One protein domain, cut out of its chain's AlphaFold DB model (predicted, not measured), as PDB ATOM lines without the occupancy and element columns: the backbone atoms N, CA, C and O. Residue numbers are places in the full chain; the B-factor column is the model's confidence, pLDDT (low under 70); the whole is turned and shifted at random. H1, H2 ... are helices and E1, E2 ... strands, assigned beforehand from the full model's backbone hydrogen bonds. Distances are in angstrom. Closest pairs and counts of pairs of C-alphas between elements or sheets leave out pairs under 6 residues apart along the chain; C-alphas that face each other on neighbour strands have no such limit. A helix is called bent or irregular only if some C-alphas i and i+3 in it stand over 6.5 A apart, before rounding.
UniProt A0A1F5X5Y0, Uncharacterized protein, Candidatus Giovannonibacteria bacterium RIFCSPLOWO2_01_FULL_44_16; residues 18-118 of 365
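This is residues 18 to 118 of the 365 residues of an uncharacterized protein of Candidatus Giovannonibacteria bacterium RIFCSPLOWO2_01_FULL_44_16 (UniProt A0A1F5X5Y0). One antiparallel sheet of five strands is folded back on itself into two leaves that face each other, E3 and E2 against E4 and E5, with the long, strongly bent strand E1 as the hinge between them. The single helix H1 packs on this folded sheet with its residues 54 to 57 and then runs outward from one end. The printed part has 101 residues, with E1, E2, H1, E3, E4 and E5 along the chain. The sheet is strongly twisted, in the order E3, E2, E1, E4, E5, and the class is mostly strand. The whole is compact, with a radius of gyration of the C-alphas of 13.9 A and spans of 38 by 32 by 28 A.

E1, residues 20 to 36, bends by 119 degrees at residue 30 and pairs in a staggered way. Its residues 29 to 36 pair with E2, residues 43 to 49, in an antiparallel hairpin; N 33 and O 46 are 2.9 A apart, within hydrogen-bond range. Its residues 20 to 28 pair with E4, residues 97 to 104, also antiparallel, with N 24 and O 100 at 2.8 A. H1, residues 54 to 63, is on the sheet at a height over the sheet of 12.1 A and stands up from it at 66 degrees. Its closest C-alpha pair with E1 is Lys 54 and Glu 26, 5.6 A. Every O i to N i+4 pair of H1 is within hydrogen-bond range. E3, residues 76 to 81, is an edge strand antiparallel to E2, with N 47 and O 78 at 3.0 A. E5, residues 110 to 117, is the other edge strand and forms an antiparallel hairpin with E4, with N 101 and O 114 at 2.9 A. Across the fold, the closest C-alphas of E3 and E5 are those of Ile 80 and Ala 110, 6.2 A apart. E2 is apart from E4 and from E5.

E1 begins at C-alpha 20, (260.252, 180.912, 148.165), and measures 24.9 A from first to last C-alpha. E2 measures 19.2 A and H1 14.3 A; C-alpha 63, where H1 ends, is at (271.262, 173.258, 174.703). E3 measures 17.0 A and E4 22.6 A. E5 measures 19.7 A and ends at C-alpha 117, (262.339, 195.579, 161.815).

The C-alphas farthest apart, those of Gly 64 and Tyr 83, are 39.3 A apart. The printed part has no cut. The links H1 to E3 and E3 to E4 are long; in the second, residues 85 to 86 pair parallel with residues 112 to 113 of E5. The mean pLDDT of the printed part is 83.3, and residues 37 to 41 and 67 to 75 are under 70.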
ATOM      1  N   PRO A  18     261.699 183.962 141.466       78.19
ATOM      2  CA  PRO A  18     261.729 183.878 142.916       78.19
ATOM      3  C   PRO A  18     260.514 183.069 143.393       78.19
ATOM      4  O   PRO A  18     259.372 183.470 143.197       78.19
ATOM      5  N   PHE A  19     260.758 181.910 144.005       80.06
ATOM      6  CA  PHE A  19     259.710 180.946 144.356       80.06
ATOM      7  C   PHE A  19     259.390 180.940 145.853       80.06
ATOM      8  O   PHE A  19     258.235 180.799 146.244       80.06
ATOM      9  N   ARG A  20     260.408 181.087 146.714       85.69
ATOM     10  CA  ARG A  20     260.252 180.912 148.165       85.69
ATOM     11  C   ARG A  20     260.798 182.101 148.941       85.69
ATOM     12  O   ARG A  20     261.984 182.415 148.851       85.69
ATOM     13  N   LYS A  21     259.936 182.715 149.750       91.25
ATOM     14  CA  LYS A  21     260.302 183.743 150.730       91.25
ATOM     15  C   LYS A  21     260.821 183.071 152.007       91.25
ATOM     16  O   LYS A  21     260.171 182.166 152.526       91.25
ATOM     17  N   LYS A  22     261.978 183.501 152.514       92.12
ATOM     18  CA  LYS A  22     262.591 182.983 153.749       92.12
ATOM     19  C   LYS A  22     263.296 184.111 154.508       92.12
ATOM     20  O   LYS A  22     263.839 185.021 153.888       92.12
ATOM     21  N   ILE A  23     263.316 184.030 155.838       92.88
ATOM     22  CA  ILE A  23     264.240 184.817 156.665       92.88
ATOM     23  C   ILE A  23     265.632 184.200 156.500       92.88
ATOM     24  O   ILE A  23     265.825 183.016 156.785       92.88
ATOM     25  N   LEU A  24     266.572 184.974 155.963       91.12
ATOM     26  CA  LEU A  24     267.958 184.547 155.815       91.12
ATOM     27  C   LEU A  24     268.651 184.535 157.175       91.12
ATOM     28  O   LEU A  24     269.255 183.534 157.540       91.12
ATOM     29  N   ILE A  25     268.523 185.645 157.897       91.81
ATOM     30  CA  ILE A  25     269.135 185.887 159.199       91.81
ATOM     31  C   ILE A  25     268.337 186.976 159.928       91.81
ATOM     32  O   ILE A  25     267.714 187.836 159.297       91.81
ATOM     33  N   GLU A  26     268.318 186.909 161.253       93.81
ATOM     34  CA  GLU A  26     267.669 187.868 162.147       93.81
ATOM     35  C   GLU A  26     268.606 188.141 163.324       93.81
ATOM     36  O   GLU A  26     269.122 187.195 163.920       93.81
ATOM     37  N   GLY A  27     268.853 189.412 163.638       92.88
ATOM     38  CA  GLY A  27     269.823 189.806 164.657       92.88
ATOM     39  C   GLY A  27     269.961 191.324 164.797       92.88
ATOM     40  O   GLY A  27     269.197 192.083 164.200       92.88
ATOM     41  N   ILE A  28     270.982 191.753 165.542       91.94
ATOM     42  CA  ILE A  28     271.397 193.159 165.627       91.94
ATOM     43  C   ILE A  28     272.372 193.453 164.489       91.94
ATOM     44  O   ILE A  28     273.472 192.905 164.460       91.94
ATOM     45  N   PHE A  29     271.965 194.280 163.532       92.62
ATOM     46  CA  PHE A  29     272.798 194.622 162.383       92.62
ATOM     47  C   PHE A  29     274.023 195.435 162.811       92.62
ATOM     48  O   PHE A  29     273.923 196.317 163.663       92.62
ATOM     49  N   GLU A  30     275.176 195.159 162.209       90.56
ATOM     50  CA  GLU A  30     276.419 195.877 162.490       90.56
ATOM     51  C   GLU A  30     276.911 196.637 161.262       90.56
ATOM     52  O   GLU A  30     277.031 197.860 161.289       90.56
ATOM     53  N   LYS A  31     277.178 195.918 160.171       92.12
ATOM     54  CA  LYS A  31     277.708 196.501 158.937       92.12
ATOM     55  C   LYS A  31     277.434 195.616 157.730       92.12
ATOM     56  O   LYS A  31     277.085 194.443 157.847       92.12
ATOM     57  N   THR A  32     277.605 196.188 156.545       91.50
ATOM     58  CA  THR A  32     277.642 195.441 155.283       91.50
ATOM     59  C   THR A  32     279.059 195.463 154.742       91.50
ATOM     60  O   THR A  32     279.683 196.521 154.712       91.50
ATOM     61  N   ILE A  33     279.545 194.309 154.302       89.38
ATOM     62  CA  ILE A  33     280.838 194.160 153.636       89.38
ATOM     63  C   ILE A  33     280.572 193.661 152.213       89.38
ATOM     64  O   ILE A  33     279.637 192.894 151.977       89.38
ATOM     65  N   LEU A  34     281.359 194.146 151.256       85.50
ATOM     66  CA  LEU A  34     281.448 193.540 149.933       85.50
ATOM     67  C   LEU A  34     282.570 192.516 149.980       85.50
ATOM     68  O   LEU A  34     283.714 192.878 150.234       85.50
ATOM     69  N   ASP A  35     282.219 191.265 149.746       78.31
ATOM     70  CA  ASP A  35     283.111 190.125 149.885       78.31
ATOM     71  C   ASP A  35     283.022 189.257 148.625       78.31
ATOM     72  O   ASP A  35     282.163 189.477 147.758       78.31
ATOM     73  N   HIS A  36     284.013 188.405 148.400       75.75
ATOM     74  CA  HIS A  36     284.211 187.696 147.141       75.75
ATOM     75  C   HIS A  36     284.444 186.219 147.424       75.75
ATOM     76  O   HIS A  36     285.222 185.845 148.297       75.75
ATOM     77  N   ASP A  37     283.782 185.359 146.655       65.75
ATOM     78  CA  ASP A  37     284.014 183.926 146.763       65.75
ATOM     79  C   ASP A  37     285.365 183.632 146.113       65.75
ATOM     80  O   ASP A  37     285.531 183.801 144.905       65.75
ATOM     81  N   ILE A  38     286.330 183.203 146.925       60.84
ATOM     82  CA  ILE A  38     287.709 182.938 146.500       60.84
ATOM     83  C   ILE A  38     287.757 181.873 145.386       60.84
ATOM     84  O   ILE A  38     288.649 181.904 144.542       60.84
ATOM     85  N   PHE A  39     286.785 180.957 145.336       61.47
ATOM     86  CA  PHE A  39     286.740 179.874 144.355       61.47
ATOM     87  C   PHE A  39     285.940 180.226 143.102       61.47
ATOM     88  O   PHE A  39     286.330 179.837 142.001       61.47
ATOM     89  N   SER A  40     284.807 180.920 143.244       68.00
ATOM     90  CA  SER A  40     283.941 181.243 142.098       68.00
ATOM     91  C   SER A  40     284.177 182.635 141.507       68.00
ATOM     92  O   SER A  40     283.701 182.919 140.407       68.00
ATOM     93  N   GLY A  41     284.898 183.508 142.217       69.56
ATOM     94  CA  GLY A  41     285.062 184.923 141.879       69.56
ATOM     95  C   GLY A  41     283.754 185.720 141.944       69.56
ATOM     96  O   GLY A  41     283.721 186.889 141.556       69.56
ATOM     97  N   GLU A  42     282.651 185.105 142.387       76.31
ATOM     98  CA  GLU A  42     281.361 185.775 142.484       76.31
ATOM     99  C   GLU A  42     281.370 186.745 143.675       76.31
ATOM    100  O   GLU A  42     281.692 186.383 144.805       76.31
ATOM    101  N   GLN A  43     280.976 187.994 143.422       84.88
ATOM    102  CA  GLN A  43     280.850 189.008 144.466       84.88
ATOM    103  C   GLN A  43     279.534 188.846 145.232       84.88
ATOM    104  O   GLN A  43     278.453 188.694 144.639       84.88
ATOM    105  N   PHE A  44     279.612 188.962 146.551       86.75
ATOM    106  CA  PHE A  44     278.462 188.974 147.440       86.75
ATOM    107  C   PHE A  44     278.528 190.127 148.445       86.75
ATOM    108  O   PHE A  44     279.558 190.740 148.704       86.75
ATOM    109  N   LYS A  45     277.352 190.468 148.963       88.69
ATOM    110  CA  LYS A  45     277.146 191.373 150.083       88.69
ATOM    111  C   LYS A  45     276.956 190.517 151.322       88.69
ATOM    112  O   LYS A  45     275.964 189.785 151.399       88.69
ATOM    113  N   SER A  46     277.870 190.656 152.267       89.75
ATOM    114  CA  SER A  46     277.800 190.016 153.575       89.75
ATOM    115  C   SER A  46     277.190 191.002 154.554       89.75
ATOM    116  O   SER A  46     277.747 192.071 154.825       89.75
ATOM    117  N   PHE A  47     276.009 190.675 155.066       90.50
ATOM    118  CA  PHE A  47     275.358 191.467 156.104       90.50
ATOM    119  C   PHE A  47     275.765 190.906 157.459       90.50
ATOM    120  O   PHE A  47     275.344 189.805 157.813       90.50
ATOM    121  N   ILE A  48     276.593 191.654 158.184       88.94
ATOM    122  CA  ILE A  48     277.184 191.249 159.457       88.94
ATOM    123  C   ILE A  48     276.260 191.642 160.608       88.94
ATOM    124  O   ILE A  48     275.764 192.773 160.665       88.94
ATOM    125  N   PHE A  49     276.051 190.705 161.526       87.94
ATOM    126  CA  PHE A  49     275.247 190.864 162.728       87.94
ATOM    127  C   PHE A  49     276.114 190.667 163.968       87.94
ATOM    128  O   PHE A  49     276.891 189.714 164.047       87.94
ATOM    129  N   ARG A  50     275.938 191.558 164.942       83.19
ATOM    130  CA  ARG A  50     276.691 191.566 166.196       83.19
ATOM    131  C   ARG A  50     276.469 190.263 166.965       83.19
ATOM    132  O   ARG A  50     275.325 189.836 167.131       83.19
ATOM    133  N   ASP A  51     277.557 189.688 167.469       80.88
ATOM    134  CA  ASP A  51     277.600 188.454 168.259       80.88
ATOM    135  C   ASP A  51     276.853 187.280 167.590       80.88
ATOM    136  O   ASP A  51     277.370 186.608 166.693       80.88
ATOM    137  N   PHE A  52     275.616 187.027 168.026       82.62
ATOM    138  CA  PHE A  52     274.806 185.884 167.640       82.62
ATOM    139  C   PHE A  52     273.492 186.324 166.998       82.62
ATOM    140  O   PHE A  52     272.765 187.180 167.500       82.62
ATOM    141  N   CYS A  53     273.128 185.657 165.904       87.31
ATOM    142  CA  CYS A  53     271.788 185.766 165.346       87.31
ATOM    143  C   CYS A  53     270.756 185.038 166.225       87.31
ATOM    144  O   CYS A  53     271.090 184.139 167.004       87.31
ATOM    145  N   LYS A  54     269.475 185.365 166.046       89.31
ATOM    146  CA  LYS A  54     268.357 184.787 166.805       89.31
ATOM    147  C   LYS A  54     268.363 183.259 166.827       89.31
ATOM    148  O   LYS A  54     268.173 182.671 167.884       89.31
ATOM    149  N   SER A  55     268.649 182.605 165.699       87.62
ATOM    150  CA  SER A  55     268.713 181.139 165.652       87.62
ATOM    151  C   SER A  55     269.859 180.566 166.487       87.62
ATOM    152  O   SER A  55     269.686 179.528 167.119       87.62
ATOM    153  N   CYS A  56     271.015 181.236 166.528       83.75
ATOM    154  CA  CYS A  56     272.134 180.827 167.379       83.75
ATOM    155  C   CYS A  56     271.775 180.973 168.863       83.75
ATOM    156  O   CYS A  56     272.013 180.048 169.636       83.75
ATOM    157  N   VAL A  57     271.131 182.081 169.242       84.12
ATOM    158  CA  VAL A  57     270.649 182.306 170.615       84.12
ATOM    159  C   VAL A  57     269.589 181.274 171.012       84.12
ATOM    160  O   VAL A  57     269.639 180.724 172.109       84.12
ATOM    161  N   GLU A  58     268.657 180.933 170.125       85.19
ATOM    162  CA  GLU A  58     267.653 179.894 170.384       85.19
ATOM    163  C   GLU A  58     268.276 178.503 170.582       85.19
ATOM    164  O   GLU A  58     267.825 177.742 171.439       85.19
ATOM    165  N   ILE A  59     269.316 178.159 169.815       80.69
ATOM    166  CA  ILE A  59     270.067 176.907 169.999       80.69
ATOM    167  C   ILE A  59     270.805 176.922 171.335       80.69
ATOM    168  O   ILE A  59     270.762 175.928 172.065       80.69
ATOM    169  N   TRP A  60     271.441 178.044 171.676       81.31
ATOM    170  CA  TRP A  60     272.112 178.204 172.959       81.31
ATOM    171  C   TRP A  60     271.138 177.962 174.110       81.31
ATOM    172  O   TRP A  60     271.361 177.066 174.919       81.31
ATOM    173  N   ARG A  61     270.002 178.664 174.122       82.44
ATOM    174  CA  ARG A  61     268.963 178.526 175.152       82.44
ATOM    175  C   ARG A  61     268.443 177.098 175.298       82.44
ATOM    176  O   ARG A  61     268.179 176.656 176.409       82.44
ATOM    177  N   LYS A  62     268.315 176.358 174.193       80.81
ATOM    178  CA  LYS A  62     267.856 174.958 174.211       80.81
ATOM    179  C   LYS A  62     268.904 173.978 174.730       80.81
ATOM    180  O   LYS A  62     268.549 172.980 175.346       80.81
ATOM    181  N   THR A  63     270.175 174.212 174.421       75.19
ATOM    182  CA  THR A  63     271.262 173.258 174.703       75.19
ATOM    183  C   THR A  63     272.053 173.597 175.961       75.19
ATOM    184  O   THR A  63     272.799 172.754 176.456       75.19
ATOM    185  N   GLY A  64     271.929 174.830 176.457       72.00
ATOM    186  CA  GLY A  64     272.757 175.379 177.526       72.00
ATOM    187  C   GLY A  64     274.231 175.530 177.144       72.00
ATOM    188  O   GLY A  64     275.071 175.684 178.028       72.00
ATOM    189  N   LYS A  65     274.570 175.426 175.850       74.31
ATOM    190  CA  LYS A  65     275.941 175.509 175.337       74.31
ATOM    191  C   LYS A  65     276.068 176.681 174.379       74.31
ATOM    192  O   LYS A  65     275.293 176.785 173.427       74.31
ATOM    193  N   ARG A  66     277.063 177.538 174.622       73.56
ATOM    194  CA  ARG A  66     277.353 178.675 173.749       73.56
ATOM    195  C   ARG A  66     277.688 178.177 172.337       73.56
ATOM    196  O   ARG A  66     278.473 177.233 172.212       73.56
ATOM    197  N   PRO A  67     277.125 178.778 171.274       68.69
ATOM    198  CA  PRO A  67     277.502 178.441 169.911       68.69
ATOM    199  C   PRO A  67     278.991 178.735 169.704       68.69
ATOM    200  O   PRO A  67     279.485 179.780 170.131       68.69
ATOM    201  N   LEU A  68     279.703 177.815 169.055       60.94
ATOM    202  CA  LEU A  68     281.092 178.037 168.662       60.94
ATOM    203  C   LEU A  68     281.127 179.192 167.655       60.94
ATOM    204  O   LEU A  68     280.581 179.072 166.558       60.94
ATOM    205  N   GLN A  69     281.747 180.310 168.033       55.34
ATOM    206  CA  GLN A  69     282.129 181.336 167.069       55.34
ATOM    207  C   GLN A  69     283.284 180.776 166.237       55.34
ATOM    208  O   GLN A  69     284.251 180.244 166.781       55.34
ATOM    209  N   SER A  70     283.154 180.832 164.912       48.66
ATOM    210  CA  SER A  70     284.256 180.474 164.023       48.66
ATOM    211  C   SER A  70     285.369 181.508 164.187       48.66
ATOM    212  O   SER A  70     285.087 182.703 164.135       48.66
ATOM    213  N   PHE A  71     286.624 181.067 164.320       39.00
ATOM    214  CA  PHE A  71     287.791 181.963 164.342       39.00
ATOM    215  C   PHE A  71     287.857 182.878 163.107       39.00
ATOM    216  O   PHE A  71     288.344 183.996 163.196       39.00
ATOM    217  N   LEU A  72     287.314 182.430 161.969       37.97
ATOM    218  CA  LEU A  72     287.316 183.173 160.704       37.97
ATOM    219  C   LEU A  72     286.191 184.215 160.598       37.97
ATOM    220  O   LEU A  72     286.218 185.070 159.719       37.97
ATOM    221  N   SER A  73     285.169 184.134 161.449       50.44
ATOM    222  CA  SER A  73     284.073 185.100 161.462       50.44
ATOM    223  C   SER A  73     283.426 185.087 162.847       50.44
ATOM    224  O   SER A  73     282.541 184.262 163.105       50.44
ATOM    225  N   PRO A  74     283.853 185.980 163.762       51.19
ATOM    226  CA  PRO A  74     283.317 186.036 165.125       51.19
ATOM    227  C   PRO A  74     281.849 186.495 165.170       51.19
ATOM    228  O   PRO A  74     281.242 186.547 166.236       51.19
ATOM    229  N   THR A  75     281.265 186.827 164.016       68.88
ATOM    230  CA  THR A  75     279.936 187.415 163.873       68.88
ATOM    231  C   THR A  75     279.072 186.593 162.924       68.88
ATOM    232  O   THR A  75     279.523 186.065 161.904       68.88
ATOM    233  N   CYS A  76     277.787 186.475 163.254       82.94
ATOM    234  CA  CYS A  76     276.829 185.852 162.349       82.94
ATOM    235  C   CYS A  76     276.638 186.736 161.114       82.94
ATOM    236  O   CYS A  76     276.450 187.945 161.234       82.94
ATOM    237  N   HIS A  77     276.614 186.139 159.927       86.12
ATOM    238  CA  HIS A  77     276.403 186.878 158.690       86.12
ATOM    239  C   HIS A  77     275.391 186.190 157.777       86.12
ATOM    240  O   HIS A  77     275.121 184.991 157.882       86.12
ATOM    241  N   GLY A  78     274.771 186.986 156.913       85.75
ATOM    242  CA  GLY A  78     273.922 186.497 155.838       85.75
ATOM    243  C   GLY A  78     274.412 187.028 154.503       85.75
ATOM    244  O   GLY A  78     274.445 188.242 154.318       85.75
ATOM    245  N   ASP A  79     274.713 186.122 153.575       87.69
ATOM    246  CA  ASP A  79     275.285 186.493 152.282       87.69
ATOM    247  C   ASP A  79     274.249 186.495 151.168       87.69
ATOM    248  O   ASP A  79     273.371 185.625 151.061       87.69
ATOM    249  N   ILE A  80     274.364 187.501 150.309       87.31
ATOM    250  CA  ILE A  80     273.517 187.677 149.137       87.31
ATOM    251  C   ILE A  80     274.394 188.117 147.969       87.31
ATOM    252  O   ILE A  80     275.157 189.064 148.096       87.31
ATOM    253  N   HIS A  81     274.255 187.488 146.803       85.06
ATOM    254  CA  HIS A  81     274.989 187.915 145.607       85.06
ATOM    255  C   HIS A  81     274.754 189.397 145.277       85.06
ATOM    256  O   HIS A  81     273.641 189.912 145.401       85.06
ATOM    257  N   CYS A  82     275.778 190.076 144.759       86.25
ATOM    258  CA  CYS A  82     275.683 191.496 144.405       86.25
ATOM    259  C   CYS A  82     274.598 191.800 143.358       86.25
ATOM    260  O   CYS A  82     274.032 192.893 143.363       86.25
ATOM    261  N   TYR A  83     274.270 190.828 142.501       83.94
ATOM    262  CA  TYR A  83     273.220 190.934 141.480       83.94
ATOM    263  C   TYR A  83     271.792 190.768 142.019       83.94
ATOM    264  O   TYR A  83     270.835 190.808 141.244       83.94
ATOM    265  N   SER A  84     271.617 190.511 143.315       88.00
ATOM    266  CA  SER A  84     270.291 190.425 143.919       88.00
ATOM    267  C   SER A  84     269.681 191.820 144.074       88.00
ATOM    268  O   SER A  84     270.350 192.777 144.467       88.00
ATOM    269  N   LEU A  85     268.387 191.929 143.786       89.38
ATOM    270  CA  LEU A  85     267.649 193.183 143.826       89.38
ATOM    271  C   LEU A  85     267.223 193.516 145.261       89.38
ATOM    272  O   LEU A  85     266.516 192.734 145.900       89.38
ATOM    273  N   ASP A  86     267.615 194.691 145.742       91.69
ATOM    274  CA  ASP A  86     267.081 195.258 146.978       91.69
ATOM    275  C   ASP A  86     265.750 195.957 146.685       91.69
ATOM    276  O   ASP A  86     265.708 196.915 145.914       91.69
ATOM    277  N   ILE A  87     264.666 195.467 147.281       91.12
ATOM    278  CA  ILE A  87     263.321 196.050 147.140       91.12
ATOM    279  C   ILE A  87     262.852 196.749 148.423       91.12
ATOM    280  O   ILE A  87     261.697 197.161 148.522       91.12
ATOM    281  N   GLY A  88     263.716 196.820 149.438       87.12
ATOM    282  CA  GLY A  88     263.403 197.375 150.745       87.12
ATOM    283  C   GLY A  88     263.637 198.879 150.815       87.12
ATOM    284  O   GLY A  88     264.677 199.384 150.395       87.12
ATOM    285  N   SER A  89     262.694 199.592 151.432       87.06
ATOM    286  CA  SER A  89     262.893 200.988 151.842       87.06
ATOM    287  C   SER A  89     263.708 201.110 153.134       87.06
ATOM    288  O   SER A  89     264.369 202.122 153.346       87.06
ATOM    289  N   LEU A  90     263.687 200.083 153.990       92.25
ATOM    290  CA  LEU A  90     264.467 200.051 155.224       92.25
ATOM    291  C   LEU A  90     265.937 199.745 154.916       92.25
ATOM    292  O   LEU A  90     266.254 198.663 154.416       92.25
ATOM    293  N   LYS A  91     266.823 200.677 155.270       93.25
ATOM    294  CA  LYS A  91     268.274 200.471 155.311       93.25
ATOM    295  C   LYS A  91     268.691 200.409 156.780       93.25
ATOM    296  O   LYS A  91     268.545 201.427 157.454       93.25
ATOM    297  N   PRO A  92     269.107 199.241 157.291       91.81
ATOM    298  CA  PRO A  92     269.477 199.120 158.692       91.81
ATOM    299  C   PRO A  92     270.739 199.933 158.980       91.81
ATOM    300  O   PRO A  92     271.648 199.995 158.148       91.81
ATOM    301  N   VAL A  93     270.798 200.535 160.163       93.00
ATOM    302  CA  VAL A  93     272.011 201.135 160.727       93.00
ATOM    303  C   VAL A  93     272.551 200.262 161.855       93.00
ATOM    304  O   VAL A  93     271.839 199.416 162.398       93.00
ATOM    305  N   ALA A  94     273.833 200.427 162.182       91.38
ATOM    306  CA  ALA A  94     274.476 199.655 163.238       91.38
ATOM    307  C   ALA A  94     273.683 199.765 164.555       91.38
ATOM    308  O   ALA A  94     273.400 200.866 165.025       91.38
ATOM    309  N   GLY A  95     273.338 198.623 165.149       88.12
ATOM    310  CA  GLY A  95     272.505 198.530 166.351       88.12
ATOM    311  C   GLY A  95     271.024 198.243 166.088       88.12
ATOM    312  O   GLY A  95     270.316 197.890 167.029       88.12
ATOM    313  N   ASP A  96     270.544 198.323 164.844       93.19
ATOM    314  CA  ASP A  96     269.148 198.008 164.541       93.19
ATOM    315  C   ASP A  96     268.862 196.504 164.671       93.19
ATOM    316  O   ASP A  96     269.513 195.666 164.040       93.19
ATOM    317  N   ALA A  97     267.806 196.156 165.410       94.62
ATOM    318  CA  ALA A  97     267.234 194.813 165.388       94.62
ATOM    319  C   ALA A  97     266.445 194.602 164.088       94.62
ATOM    320  O   ALA A  97     265.364 195.169 163.881       94.62
ATOM    321  N   VAL A  98     266.973 193.769 163.189       96.25
ATOM    322  CA  VAL A  98     266.367 193.515 161.876       96.25
ATOM    323  C   VAL A  98     266.404 192.049 161.484       96.25
ATOM    324  O   VAL A  98     267.238 191.260 161.920       96.25
ATOM    325  N   ARG A  99     265.492 191.691 160.582       96.38
ATOM    326  CA  ARG A  99     265.519 190.434 159.837       96.38
ATOM    327  C   ARG A  99     265.722 190.709 158.358       96.38
ATOM    328  O   ARG A  99     265.014 191.523 157.760       96.38
ATOM    329  N   LEU A 100     266.676 189.997 157.774       95.12
ATOM    330  CA  LEU A 100     266.955 190.000 156.350       95.12
ATOM    331  C   LEU A 100     266.074 188.954 155.678       95.12
ATOM    332  O   LEU A 100     266.216 187.750 155.909       95.12
ATOM    333  N   ILE A 101     265.141 189.407 154.850       95.06
ATOM    334  CA  ILE A 101     264.209 188.538 154.142       95.06
ATOM    335  C   ILE A 101     264.653 188.420 152.697       95.06
ATOM    336  O   ILE A 101     264.856 189.420 152.015       95.06
ATOM    337  N   VAL A 102     264.742 187.183 152.217       93.62
ATOM    338  CA  VAL A 102     265.144 186.869 150.849       93.62
ATOM    339  C   VAL A 102     264.060 186.094 150.121       93.62
ATOM    340  O   VAL A 102     263.379 185.243 150.699       93.62
ATOM    341  N   TRP A 103     263.935 186.347 148.825       92.25
ATOM    342  CA  TRP A 103     263.249 185.452 147.909       92.25
ATOM    343  C   TRP A 103     264.281 184.645 147.138       92.25
ATOM    344  O   TRP A 103     265.139 185.194 146.437       92.25
ATOM    345  N   ARG A 104     264.189 183.326 147.279       88.19
ATOM    346  CA  ARG A 104     265.084 182.367 146.644       88.19
ATOM    347  C   ARG A 104     264.413 181.704 145.452       88.19
ATOM    348  O   ARG A 104     263.197 181.488 145.443       88.19
ATOM    349  N   THR A 105     265.216 181.365 144.455       84.88
ATOM    350  CA  THR A 105     264.796 180.516 143.336       84.88
ATOM    351  C   THR A 105     264.672 179.066 143.797       84.88
ATOM    352  O   THR A 105     265.057 178.721 144.918       84.88
ATOM    353  N   VAL A 106     264.174 178.187 142.924       79.94
ATOM    354  CA  VAL A 106     264.101 176.739 143.201       79.94
ATOM    355  C   VAL A 106     265.490 176.143 143.488       79.94
ATOM    356  O   VAL A 106     265.613 175.205 144.267       79.94
ATOM    357  N   PHE A 107     266.549 176.755 142.950       79.69
ATOM    358  CA  PHE A 107     267.948 176.369 143.173       79.69
ATOM    359  C   PHE A 107     268.597 177.059 144.385       79.69
ATOM    360  O   PHE A 107     269.815 177.052 144.525       79.69
ATOM    361  N   GLY A 108     267.815 177.719 145.243       74.69
ATOM    362  CA  GLY A 108     268.296 178.285 146.507       74.69
ATOM    363  C   GLY A 108     269.011 179.638 146.413       74.69
ATOM    364  O   GLY A 108     269.239 180.250 147.457       74.69
ATOM    365  N   ARG A 109     269.295 180.155 145.209       82.69
ATOM    366  CA  ARG A 109     269.927 181.475 145.020       82.69
ATOM    367  C   ARG A 109     268.968 182.602 145.408       82.69
ATOM    368  O   ARG A 109     267.843 182.649 144.909       82.69
ATOM    369  N   ALA A 110     269.415 183.524 146.261       85.56
ATOM    370  CA  ALA A 110     268.659 184.724 146.614       85.56
ATOM    371  C   ALA A 110     268.649 185.712 145.435       85.56
ATOM    372  O   ALA A 110     269.700 186.090 144.928       85.56
ATOM    373  N   ARG A 111     267.465 186.129 144.976       87.81
ATOM    374  CA  ARG A 111     267.313 187.075 143.849       87.81
ATOM    375  C   ARG A 111     266.782 188.429 144.268       87.81
ATOM    376  O   ARG A 111     267.106 189.420 143.631       87.81
ATOM    377  N   ILE A 112     265.976 188.453 145.318       92.06
ATOM    378  CA  ILE A 112     265.368 189.664 145.855       92.06
ATOM    379  C   ILE A 112     265.561 189.642 147.362       92.06
ATOM    380  O   ILE A 112     265.403 188.582 147.975       92.06
ATOM    381  N   TYR A 113     265.876 190.784 147.960       94.44
ATOM    382  CA  TYR A 113     265.977 190.910 149.406       94.44
ATOM    383  C   TYR A 113     265.476 192.258 149.909       94.44
ATOM    384  O   TYR A 113     265.336 193.211 149.146       94.44
ATOM    385  N   TYR A 114     265.154 192.299 151.196       95.44
ATOM    386  CA  TYR A 114     264.834 193.519 151.925       95.44
ATOM    387  C   TYR A 114     264.954 193.281 153.430       95.44
ATOM    388  O   TYR A 114     264.853 192.146 153.909       95.44
ATOM    389  N   PHE A 115     265.115 194.367 154.180       96.38
ATOM    390  CA  PHE A 115     265.100 194.345 155.636       96.38
ATOM    391  C   PHE A 115     263.710 194.645 156.193       96.38
ATOM    392  O   PHE A 115     262.951 195.445 155.643       96.38
ATOM    393  N   GLN A 116     263.389 194.023 157.324       96.50
ATOM    394  CA  GLN A 116     262.274 194.413 158.184       96.50
ATOM    395  C   GLN A 116     262.766 194.585 159.615       96.50
ATOM    396  O   GLN A 116     263.655 193.850 160.046       96.50
ATOM    397  N   LYS A 117     262.135 195.495 160.366       95.44
ATOM    398  CA  LYS A 117     262.339 195.579 161.815       95.44
ATOM    399  C   LYS A 117     262.001 194.239 162.472       95.44
ATOM    400  O   LYS A 117     261.054 193.551 162.066       95.44
ATOM    401  N   SER A 118     262.810 193.882 163.456       94.56
ATOM    402  CA  SER A 118     262.649 192.715 164.310       94.56
ATOM    403  C   SER A 118     262.425 193.179 165.753       94.56
ATOM    404  O   SER A 118     262.823 194.275 166.136       94.56
TER     405      SER A 118